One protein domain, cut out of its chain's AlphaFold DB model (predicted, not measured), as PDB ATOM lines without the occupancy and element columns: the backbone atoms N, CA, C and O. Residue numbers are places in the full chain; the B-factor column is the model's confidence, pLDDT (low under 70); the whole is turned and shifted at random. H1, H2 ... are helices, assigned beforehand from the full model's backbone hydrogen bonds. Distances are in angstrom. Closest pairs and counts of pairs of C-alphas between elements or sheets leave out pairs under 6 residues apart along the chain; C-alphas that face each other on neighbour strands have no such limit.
ATOM      1  N   LYS A   2     168.719 145.593 185.714       52.09
ATOM      2  CA  LYS A   2     169.401 146.341 184.631       52.09
ATOM      3  C   LYS A   2     168.473 147.271 183.840       52.09
ATOM      4  O   LYS A   2     168.596 148.469 183.956       52.09
ATOM      5  N   ARG A   3     167.411 146.772 183.206       55.09
ATOM      6  CA  ARG A   3     166.576 147.584 182.293       55.09
ATOM      7  C   ARG A   3     165.906 148.845 182.886       55.09
ATOM      8  O   ARG A   3     165.747 149.814 182.158       55.09
ATOM      9  N   ILE A   4     165.504 148.853 184.164       61.56
ATOM     10  CA  ILE A   4     164.915 150.052 184.807       61.56
ATOM     11  C   ILE A   4     166.019 151.011 185.250       61.56
ATOM     12  O   ILE A   4     165.932 152.200 184.973       61.56
ATOM     13  N   LEU A   5     167.075 150.490 185.881       62.34
ATOM     14  CA  LEU A   5     168.232 151.286 186.294       62.34
ATOM     15  C   LEU A   5     168.986 151.867 185.096       62.34
ATOM     16  O   LEU A   5     169.360 153.023 185.148       62.34
ATOM     17  N   ASP A   6     169.142 151.116 184.010       68.12
ATOM     18  CA  ASP A   6     169.790 151.540 182.767       68.12
ATOM     19  C   ASP A   6     168.953 152.612 182.057       68.12
ATOM     20  O   ASP A   6     169.503 153.582 181.546       68.12
ATOM     21  N   ASN A   7     167.618 152.494 182.082       67.94
ATOM     22  CA  ASN A   7     166.728 153.529 181.554       67.94
ATOM     23  C   ASN A   7     166.770 154.800 182.421       67.94
ATOM     24  O   ASN A   7     166.836 155.907 181.903       67.94
ATOM     25  N   ILE A   8     166.779 154.659 183.748       68.38
ATOM     26  CA  ILE A   8     166.928 155.797 184.666       68.38
ATOM     27  C   ILE A   8     168.304 156.452 184.487       68.38
ATOM     28  O   ILE A   8     168.372 157.667 184.374       68.38
ATOM     29  N   LYS A   9     169.382 155.668 184.375       68.50
ATOM     30  CA  LYS A   9     170.745 156.136 184.075       68.50
ATOM     31  C   LYS A   9     170.801 156.935 182.780       68.50
ATOM     32  O   LYS A   9     171.274 158.064 182.792       68.50
ATOM     33  N   ALA A  10     170.287 156.364 181.690       68.38
ATOM     34  CA  ALA A  10     170.295 157.005 180.380       68.38
ATOM     35  C   ALA A  10     169.522 158.336 180.385       68.38
ATOM     36  O   ALA A  10     169.966 159.303 179.770       68.38
ATOM     37  N   ASN A  11     168.404 158.402 181.117       68.00
ATOM     38  CA  ASN A  11     167.598 159.617 181.213       68.00
ATOM     39  C   ASN A  11     168.158 160.640 182.212       68.00
ATOM     40  O   ASN A  11     168.032 161.827 181.953       68.00
ATOM     41  N   LEU A  12     168.814 160.240 183.308       69.38
ATOM     42  CA  LEU A  12     169.361 161.174 184.310       69.38
ATOM     43  C   LEU A  12     170.403 162.137 183.730       69.38
ATOM     44  O   LEU A  12     170.478 163.284 184.167       69.38
ATOM     45  N   SER A  13     171.199 161.681 182.761       68.06
ATOM     46  CA  SER A  13     172.207 162.512 182.091       68.06
ATOM     47  C   SER A  13     171.610 163.495 181.080       68.06
ATOM     48  O   SER A  13     172.254 164.492 180.764       68.06
ATOM     49  N   GLN A  14     170.410 163.220 180.561       77.50
ATOM     50  CA  GLN A  14     169.734 164.059 179.563       77.50
ATOM     51  C   GLN A  14     168.698 164.993 180.202       77.50
ATOM     52  O   GLN A  14     168.616 166.164 179.845       77.50
ATOM     53  N   ASP A  15     167.934 164.473 181.162       82.94
ATOM     54  CA  ASP A  15     166.885 165.168 181.897       82.94
ATOM     55  C   ASP A  15     166.768 164.605 183.322       82.94
ATOM     56  O   ASP A  15     166.042 163.646 183.615       82.94
ATOM     57  N   PHE A  16     167.509 165.236 184.234       82.00
ATOM     58  CA  PHE A  16     167.518 164.853 185.638       82.00
ATOM     59  C   PHE A  16     166.127 164.942 186.274       82.00
ATOM     60  O   PHE A  16     165.783 164.095 187.093       82.00
ATOM     61  N   GLN A  17     165.326 165.947 185.913       85.25
ATOM     62  CA  GLN A  17     164.049 166.203 186.572       85.25
ATOM     63  C   GLN A  17     163.040 165.102 186.247       85.25
ATOM     64  O   GLN A  17     162.494 164.486 187.164       85.25
ATOM     65  N   ASN A  18     162.872 164.781 184.964       84.38
ATOM     66  CA  ASN A  18     161.988 163.694 184.549       84.38
ATOM     67  C   ASN A  18     162.451 162.341 185.106       84.38
ATOM     68  O   ASN A  18     161.641 161.540 185.579       84.38
ATOM     69  N   ALA A  19     163.759 162.076 185.110       82.19
ATOM     70  CA  ALA A  19     164.283 160.835 185.667       82.19
ATOM     71  C   ALA A  19     164.118 160.751 187.197       82.19
ATOM     72  O   ALA A  19     163.831 159.677 187.732       82.19
ATOM     73  N   PHE A  20     164.240 161.874 187.905       87.06
ATOM     74  CA  PHE A  20     163.995 161.944 189.341       87.06
ATOM     75  C   PHE A  20     162.511 161.741 189.675       87.06
ATOM     76  O   PHE A  20     162.186 160.979 190.582       87.06
ATOM     77  N   GLU A  21     161.591 162.309 188.895       88.38
ATOM     78  CA  GLU A  21     160.152 162.054 189.049       88.38
ATOM     79  C   GLU A  21     159.789 160.577 188.822       88.38
ATOM     80  O   GLU A  21     158.928 160.029 189.516       88.38
ATOM     81  N   LEU A  22     160.480 159.889 187.907       85.69
ATOM     82  CA  LEU A  22     160.334 158.440 187.734       85.69
ATOM     83  C   LEU A  22     160.815 157.650 188.957       85.69
ATOM     84  O   LEU A  22     160.182 156.650 189.305       85.69
ATOM     85  N   LEU A  23     161.896 158.085 189.612       88.12
ATOM     86  CA  LEU A  23     162.390 157.478 190.854       88.12
ATOM     87  C   LEU A  23     161.393 157.650 192.003       88.12
ATOM     88  O   LEU A  23     161.127 156.690 192.728       88.12
ATOM     89  N   LEU A  24     160.800 158.842 192.129       91.31
ATOM     90  CA  LEU A  24     159.864 159.173 193.206       91.31
ATOM     91  C   LEU A  24     158.601 158.298 193.218       91.31
ATOM     92  O   LEU A  24     157.971 158.151 194.263       91.31
ATOM     93  N   LYS A  25     158.261 157.639 192.101       90.94
ATOM     94  CA  LYS A  25     157.168 156.647 192.043       90.94
ATOM     95  C   LYS A  25     157.348 155.482 193.021       90.94
ATOM     96  O   LYS A  25     156.363 154.829 193.354       90.94
ATOM     97  N   TYR A  26     158.578 155.224 193.461       92.00
ATOM     98  CA  TYR A  26     158.929 154.146 194.386       92.00
ATOM     99  C   TYR A  26     159.478 154.662 195.727       92.00
ATOM    100  O   TYR A  26     160.019 153.877 196.502       92.00
ATOM    101  N   ASP A  27     159.357 155.962 196.024       93.75
ATOM    102  CA  ASP A  27     159.896 156.574 197.254       93.75
ATOM    103  C   ASP A  27     159.234 156.039 198.536       93.75
ATOM    104  O   ASP A  27     159.826 156.017 199.612       93.75
ATOM    105  N   ASN A  28     158.016 155.512 198.411       94.62
ATOM    106  CA  ASN A  28     157.305 154.840 199.494       94.62
ATOM    107  C   ASN A  28     157.836 153.427 199.814       94.62
ATOM    108  O   ASN A  28     157.337 152.797 200.748       94.62
ATOM    109  N   LEU A  29     158.805 152.908 199.052       94.81
ATOM    110  CA  LEU A  29     159.379 151.578 199.238       94.81
ATOM    111  C   LEU A  29     160.816 151.657 199.757       94.81
ATOM    112  O   LEU A  29     161.619 152.488 199.328       94.81
ATOM    113  N   SER A  30     161.182 150.705 200.618       94.69
ATOM    114  CA  SER A  30     162.594 150.374 200.808       94.69
ATOM    115  C   SER A  30     163.137 149.625 199.589       94.69
ATOM    116  O   SER A  30     162.379 149.017 198.823       94.69
ATOM    117  N   PHE A  31     164.457 149.617 199.419       93.44
ATOM    118  CA  PHE A  31     165.079 148.901 198.310       93.44
ATOM    119  C   PHE A  31     164.823 147.385 198.392       93.44
ATOM    120  O   PHE A  31     164.460 146.782 197.382       93.44
ATOM    121  N   VAL A  32     164.873 146.774 199.586       94.00
ATOM    122  CA  VAL A  32     164.461 145.367 199.790       94.00
ATOM    123  C   VAL A  32     163.007 145.146 199.367       94.00
ATOM    124  O   VAL A  32     162.733 144.198 198.635       94.00
ATOM    125  N   CYS A  33     162.071 146.009 199.782       95.06
ATOM    126  CA  CYS A  33     160.658 145.869 199.411       95.06
ATOM    127  C   CYS A  33     160.452 145.953 197.897       95.06
ATOM    128  O   CYS A  33     159.637 145.211 197.350       95.06
ATOM    129  N   TYR A  34     161.197 146.821 197.214       94.06
ATOM    130  CA  TYR A  34     161.187 146.889 195.758       94.06
ATOM    131  C   TYR A  34     161.698 145.582 195.125       94.06
ATOM    132  O   TYR A  34     161.054 145.034 194.229       94.06
ATOM    133  N   LEU A  35     162.815 145.031 195.612       93.19
ATOM    134  CA  LEU A  35     163.372 143.781 195.082       93.19
ATOM    135  C   LEU A  35     162.466 142.568 195.321       93.19
ATOM    136  O   LEU A  35     162.302 141.752 194.414       93.19
ATOM    137  N   LEU A  36     161.848 142.476 196.497       94.62
ATOM    138  CA  LEU A  36     160.913 141.403 196.829       94.62
ATOM    139  C   LEU A  36     159.622 141.507 196.009       94.62
ATOM    140  O   LEU A  36     159.245 140.554 195.336       94.62
ATOM    141  N   ASN A  37     158.950 142.661 196.045       94.00
ATOM    142  CA  ASN A  37     157.561 142.765 195.586       94.00
ATOM    143  C   ASN A  37     157.418 143.195 194.122       94.00
ATOM    144  O   ASN A  37     156.427 142.852 193.486       94.00
ATOM    145  N   ILE A  38     158.373 143.965 193.591       91.69
ATOM    146  CA  ILE A  38     158.314 144.474 192.210       91.69
ATOM    147  C   ILE A  38     159.192 143.636 191.286       91.69
ATOM    148  O   ILE A  38     158.784 143.305 190.175       91.69
ATOM    149  N   VAL A  39     160.404 143.290 191.730       90.88
ATOM    150  CA  VAL A  39     161.328 142.483 190.919       90.88
ATOM    151  C   VAL A  39     161.077 140.980 191.093       90.88
ATOM    152  O   VAL A  39     161.302 140.227 190.149       90.88
ATOM    153  N   GLY A  40     160.591 140.543 192.260       93.88
ATOM    154  CA  GLY A  40     160.304 139.133 192.538       93.88
ATOM    155  C   GLY A  40     161.542 138.308 192.893       93.88
ATOM    156  O   GLY A  40     161.573 137.108 192.626       93.88
ATOM    157  N   TYR A  41     162.593 138.930 193.435       94.25
ATOM    158  CA  TYR A  41     163.784 138.194 193.867       94.25
ATOM    159  C   TYR A  41     163.543 137.481 195.204       94.25
ATOM    160  O   TYR A  41     162.933 138.071 196.096       94.25
ATOM    161  N   PRO A  42     164.042 136.242 195.379       95.81
ATOM    162  CA  PRO A  42     163.968 135.552 196.661       95.81
ATOM    163  C   PRO A  42     164.846 136.254 197.706       95.81
ATOM    164  O   PRO A  42     165.844 136.900 197.366       95.81
ATOM    165  N   ARG A  43     164.481 136.131 198.988       93.50
ATOM    166  CA  ARG A  43     165.131 136.864 200.086       93.50
ATOM    167  C   ARG A  43     166.622 136.545 200.189       93.50
ATOM    168  O   ARG A  43     167.427 137.449 200.377       93.50
ATOM    169  N   GLU A  44     166.981 135.288 199.986       93.81
ATOM    170  CA  GLU A  44     168.347 134.778 200.068       93.81
ATOM    171  C   GLU A  44     169.250 135.426 199.014       93.81
ATOM    172  O   GLU A  44     170.394 135.779 199.296       93.81
ATOM    173  N   LEU A  45     168.720 135.648 197.804       93.31
ATOM    174  CA  LEU A  45     169.444 136.356 196.750       93.31
ATOM    175  C   LEU A  45     169.644 137.829 197.114       93.31
ATOM    176  O   LEU A  45     170.703 138.385 196.844       93.31
ATOM    177  N   ILE A  46     168.644 138.468 197.723       92.31
ATOM    178  CA  ILE A  46     168.735 139.874 198.134       92.31
ATOM    179  C   ILE A  46     169.792 140.049 199.226       92.31
ATOM    180  O   ILE A  46     170.612 140.958 199.123       92.31
ATOM    181  N   ASP A  47     169.807 139.169 200.227       89.88
ATOM    182  CA  ASP A  47     170.807 139.199 201.301       89.88
ATOM    183  C   ASP A  47     172.219 138.960 200.758       89.88
ATOM    184  O   ASP A  47     173.167 139.649 201.140       89.88
ATOM    185  N   TRP A  48     172.356 138.030 199.809       89.56
ATOM    186  CA  TRP A  48     173.618 137.795 199.116       89.56
ATOM    187  C   TRP A  48     174.076 139.037 198.333       89.56
ATOM    188  O   TRP A  48     175.228 139.450 198.453       89.56
ATOM    189  N   LEU A  49     173.179 139.685 197.583       89.06
ATOM    190  CA  LEU A  49     173.488 140.922 196.858       89.06
ATOM    191  C   LEU A  49     173.897 142.059 197.805       89.06
ATOM    192  O   LEU A  49     174.880 142.748 197.529       89.06
ATOM    193  N   GLU A  50     173.192 142.236 198.926       87.19
ATOM    194  CA  GLU A  50     173.540 143.252 199.924       87.19
ATOM    195  C   GLU A  50     174.943 143.009 200.490       87.19
ATOM    196  O   GLU A  50     175.732 143.945 200.585       87.19
ATOM    197  N   MET A  51     175.275 141.757 200.817       83.62
ATOM    198  CA  MET A  51     176.568 141.394 201.398       83.62
ATOM    199  C   MET A  51     177.753 141.688 200.468       83.62
ATOM    200  O   MET A  51     178.810 142.101 200.943       83.62
ATOM    201  N   PHE A  52     177.602 141.452 199.161       79.25
ATOM    202  CA  PHE A  52     178.702 141.593 198.201       79.25
ATOM    203  C   PHE A  52     178.883 143.014 197.674       79.25
ATOM    204  O   PHE A  52     180.016 143.436 197.438       79.25
ATOM    205  N   TYR A  53     177.788 143.739 197.456       75.88
ATOM    206  CA  TYR A  53     177.841 145.044 196.797       75.88
ATOM    207  C   TYR A  53     177.769 146.214 197.771       75.88
ATOM    208  O   TYR A  53     178.241 147.304 197.451       75.88
ATOM    209  N   GLU A  54     177.206 146.005 198.958       78.25
ATOM    210  CA  GLU A  54     176.895 147.079 199.889       78.25
ATOM    211  C   GLU A  54     177.260 146.727 201.334       78.25
ATOM    212  O   GLU A  54     177.955 145.758 201.641       78.25
ATOM    213  N   ARG A  55     176.859 147.603 202.255       75.06
ATOM    214  CA  ARG A  55     176.945 147.359 203.694       75.06
ATOM    215  C   ARG A  55     175.648 146.727 204.186       75.06
ATOM    216  O   ARG A  55     174.571 147.018 203.674       75.06
ATOM    217  N   THR A  56     175.751 145.946 205.257       80.06
ATOM    218  CA  THR A  56     174.592 145.385 205.960       80.06
ATOM    219  C   THR A  56     173.545 146.462 206.239       80.06
ATOM    220  O   THR A  56     173.885 147.537 206.741       80.06
ATOM    221  N   SER A  57     172.276 146.151 205.970       82.94
ATOM    222  CA  SER A  57     171.097 147.012 206.146       82.94
ATOM    223  C   SER A  57     170.969 148.221 205.210       82.94
ATOM    224  O   SER A  57     170.017 148.994 205.358       82.94
ATOM    225  N   VAL A  58     171.867 148.408 204.238       85.25
ATOM    226  CA  VAL A  58     171.716 149.469 203.228       85.25
ATOM    227  C   VAL A  58     170.445 149.267 202.411       85.25
ATOM    228  O   VAL A  58     169.739 150.238 202.154       85.25
ATOM    229  N   TYR A  59     170.084 148.032 202.070       90.31
ATOM    230  CA  TYR A  59     168.892 147.771 201.267       90.31
ATOM    231  C   TYR A  59     167.586 148.023 202.040       90.31
ATOM    232  O   TYR A  59     166.531 148.194 201.428       90.31
ATOM    233  N   ASN A  60     167.625 148.112 203.373       91.00
ATOM    234  CA  ASN A  60     166.454 148.498 204.170       91.00
ATOM    235  C   ASN A  60     166.121 149.997 204.059       91.00
ATOM    236  O   ASN A  60     165.094 150.436 204.575       91.00
ATOM    237  N   GLN A  61     166.979 150.790 203.416       90.75
ATOM    238  CA  GLN A  61     166.772 152.221 203.199       90.75
ATOM    239  C   GLN A  61     165.824 152.477 202.025       90.75
ATOM    240  O   GLN A  61     165.465 151.551 201.295       90.75
ATOM    241  N   GLY A  62     165.416 153.738 201.854       92.81
ATOM    242  CA  GLY A  62     164.542 154.150 200.760       92.81
ATOM    243  C   GLY A  62     165.123 153.760 199.403       92.81
ATOM    244  O   GLY A  62     166.329 153.876 199.174       92.81
ATOM    245  N   PHE A  63     164.264 153.291 198.500       92.38
ATOM    246  CA  PHE A  63     164.658 152.892 197.150       92.38
ATOM    247  C   PHE A  63     165.452 153.999 196.442       92.38
ATOM    248  O   PHE A  63     166.516 153.736 195.880       92.38
ATOM    249  N   VAL A  64     164.966 155.241 196.532       91.69
ATOM    250  CA  VAL A  64     165.587 156.409 195.894       91.69
ATOM    251  C   VAL A  64     167.011 156.630 196.410       91.69
ATOM    252  O   VAL A  64     167.923 156.821 195.607       91.69
ATOM    253  N   ASP A  65     167.236 156.517 197.723       89.50
ATOM    254  CA  ASP A  65     168.561 156.701 198.333       89.50
ATOM    255  C   ASP A  65     169.586 155.684 197.822       89.50
ATOM    256  O   ASP A  65     170.729 156.040 197.525       89.50
ATOM    257  N   VAL A  66     169.194 154.408 197.748       89.31
ATOM    258  CA  VAL A  66     170.086 153.325 197.304       89.31
ATOM    259  C   VAL A  66     170.400 153.475 195.818       89.31
ATOM    260  O   VAL A  66     171.559 153.367 195.420       89.31
ATOM    261  N   VAL A  67     169.394 153.798 195.000       88.38
ATOM    262  CA  VAL A  67     169.580 153.987 193.557       88.38
ATOM    263  C   VAL A  67     170.469 155.194 193.264       88.38
ATOM    264  O   VAL A  67     171.425 155.056 192.507       88.38
ATOM    265  N   LEU A  68     170.232 156.352 193.890       87.88
ATOM    266  CA  LEU A  68     171.093 157.531 193.719       87.88
ATOM    267  C   LEU A  68     172.538 157.261 194.153       87.88
ATOM    268  O   LEU A  68     173.470 157.686 193.471       87.88
ATOM    269  N   SER A  69     172.739 156.520 195.246       86.06
ATOM    270  CA  SER A  69     174.077 156.123 195.696       86.06
ATOM    271  C   SER A  69     174.799 155.264 194.653       86.06
ATOM    272  O   SER A  69     175.957 155.535 194.325       86.06
ATOM    273  N   ALA A  70     174.110 154.268 194.088       84.94
ATOM    274  CA  ALA A  70     174.666 153.419 193.036       84.94
ATOM    275  C   ALA A  70     175.025 154.231 191.780       84.94
ATOM    276  O   ALA A  70     176.111 154.071 191.231       84.94
ATOM    277  N   LEU A  71     174.164 155.169 191.378       84.00
ATOM    278  CA  LEU A  71     174.384 156.038 190.218       84.00
ATOM    279  C   LEU A  71     175.640 156.902 190.351       84.00
ATOM    280  O   LEU A  71     176.424 156.998 189.409       84.00
ATOM    281  N   VAL A  72     175.853 157.508 191.523       83.69
ATOM    282  CA  VAL A  72     177.064 158.298 191.796       83.69
ATOM    283  C   VAL A  72     178.309 157.411 191.766       83.69
ATOM    284  O   VAL A  72     179.339 157.820 191.230       83.69
ATOM    285  N   SER A  73     178.220 156.196 192.316       82.69
ATOM    286  CA  SER A  73     179.327 155.238 192.282       82.69
ATOM    287  C   SER A  73     179.679 154.827 190.853       82.69
ATOM    288  O   SER A  73     180.854 154.810 190.499       82.69
ATOM    289  N   ASP A  74     178.678 154.523 190.028       82.81
ATOM    290  CA  ASP A  74     178.875 154.118 188.636       82.81
ATOM    291  C   ASP A  74     179.474 155.252 187.801       82.81
ATOM    292  O   ASP A  74     180.486 155.052 187.132       82.81
ATOM    293  N   ALA A  75     178.935 156.468 187.925       81.69
ATOM    294  CA  ALA A  75     179.463 157.637 187.226       81.69
ATOM    295  C   ALA A  75     180.928 157.923 187.592       81.69
ATOM    296  O   ALA A  75     181.717 158.317 186.734       81.69
ATOM    297  N   GLY A  76     181.312 157.722 188.855       82.81
ATOM    298  CA  GLY A  76     182.702 157.878 189.280       82.81
ATOM    299  C   GLY A  76     183.616 156.728 188.849       82.81
ATOM    300  O   GLY A  76     184.797 156.959 188.607       82.81
ATOM    301  N   ASN A  77     183.097 155.508 188.691       83.19
ATOM    302  CA  ASN A  77     183.857 154.393 188.118       83.19
ATOM    303  C   ASN A  77     184.130 154.599 186.619       83.19
ATOM    304  O   ASN A  77     185.198 154.225 186.142       83.19
ATOM    305  N   GLU A  78     183.191 155.212 185.895       84.50
ATOM    306  CA  GLU A  78     183.335 155.532 184.469       84.50
ATOM    307  C   GLU A  78     184.260 156.734 184.229       84.50
ATOM    308  O   GLU A  78     185.129 156.683 183.361       84.50
ATOM    309  N   ASN A  79     184.100 157.810 185.009       85.88
ATOM    310  CA  ASN A  79     184.805 159.080 184.781       85.88
ATOM    311  C   ASN A  79     186.056 159.272 185.658       85.88
ATOM    312  O   ASN A  79     186.829 160.206 185.442       85.88
ATOM    313  N   GLY A  80     186.262 158.399 186.644       85.94
ATOM    314  CA  GLY A  80     187.308 158.522 187.654       85.94
ATOM    315  C   GLY A  80     186.916 159.432 188.824       85.94
ATOM    316  O   GLY A  80     186.256 160.460 188.671       85.94
TER     317      GLY A  80
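AT A GLANCE: This is residues 2 to 80 of the 228 residues of the protein "Amino_oxidase domain-containing protein" of Dinothrombium tinctorium (UniProt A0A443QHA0). What is the main picture? The long helix H5 crosses the helical hairpin of H1 and H2 on one side of the model, and its first residues, from Phe 63, meet the beginning of H3 at a corner. Beyond that corner H3, H4 and the link of residues 54 to 62 make a loose hook, with H4 well away from the hairpin. What is it made of? The printed part has 79 residues, with five named helices in the order H1, H2, H3, H4, H5 and no named strand, and the class is all helix. How large is it? It is compact, with a radius of gyration of the C-alphas of 12.7 A and spans of 36 by 29 by 19 A, though the contacts between helices are few.

HOW THE PARTS SIT: What does the longest helix meet? H5, residues 63 to 79, and H3, residues 31 to 39, touch only at their ends, about perpendicular at 84 degrees; the closest C-alphas are those of Phe 31 and Phe 63, 4.2 A apart, and H5 touches H3 with residues 63 to 66 alone. H5 is close but not clearly touching to H1, residues 2 to 12, with the closest C-alphas, of Lys 9 and Leu 71, 7.1 A apart, and to H2, residues 16 to 24, with those of Leu 23 and Val 64 6.1 A apart. How do the other helices stand? H1 and H2 form a hairpin: they touch, closest at the C-alphas of Leu 12 and Ala 19, 5.3 A apart, at a steep tilt of 40 degrees, opposite ways. H4, residues 43 to 53, only just touches H3, with 3 pairs of C-alphas within 8 A, the closest being Leu 36 and Arg 43 at 7.0 A, and H4 is apart from H1, H2 and H5. Are the helices' backbones complete? Every O i to N i+4 pair is within hydrogen-bond range in H1, H2, H4 and H5, and in H3 it is 4 of 5.

IN THESE COORDINATES: Where does the longest helix lie? H5 runs 24.4 A from C-alpha 63 at (164.658, 152.892, 197.150) to C-alpha 79 at (184.805, 159.080, 184.781). How long are the others? H1 measures 14.8 A from C-alpha 2 at (169.401, 146.341, 184.631), H2 12.2 A, H3 10.5 A and H4 15.5 A.

THE WHOLE: How far does it reach? The two C-alphas farthest apart, those of Gln 14 and Glu 44, are 35.8 A apart. Is there a cut or a long link? The printed part has no cut; the links H1 to H2 and H3 to H4 are tight, and H2 to H3 and H4 to H5 are short. Where is confidence low? The mean pLDDT of the printed part is 84.6, and residues 2 to 13 are under 70.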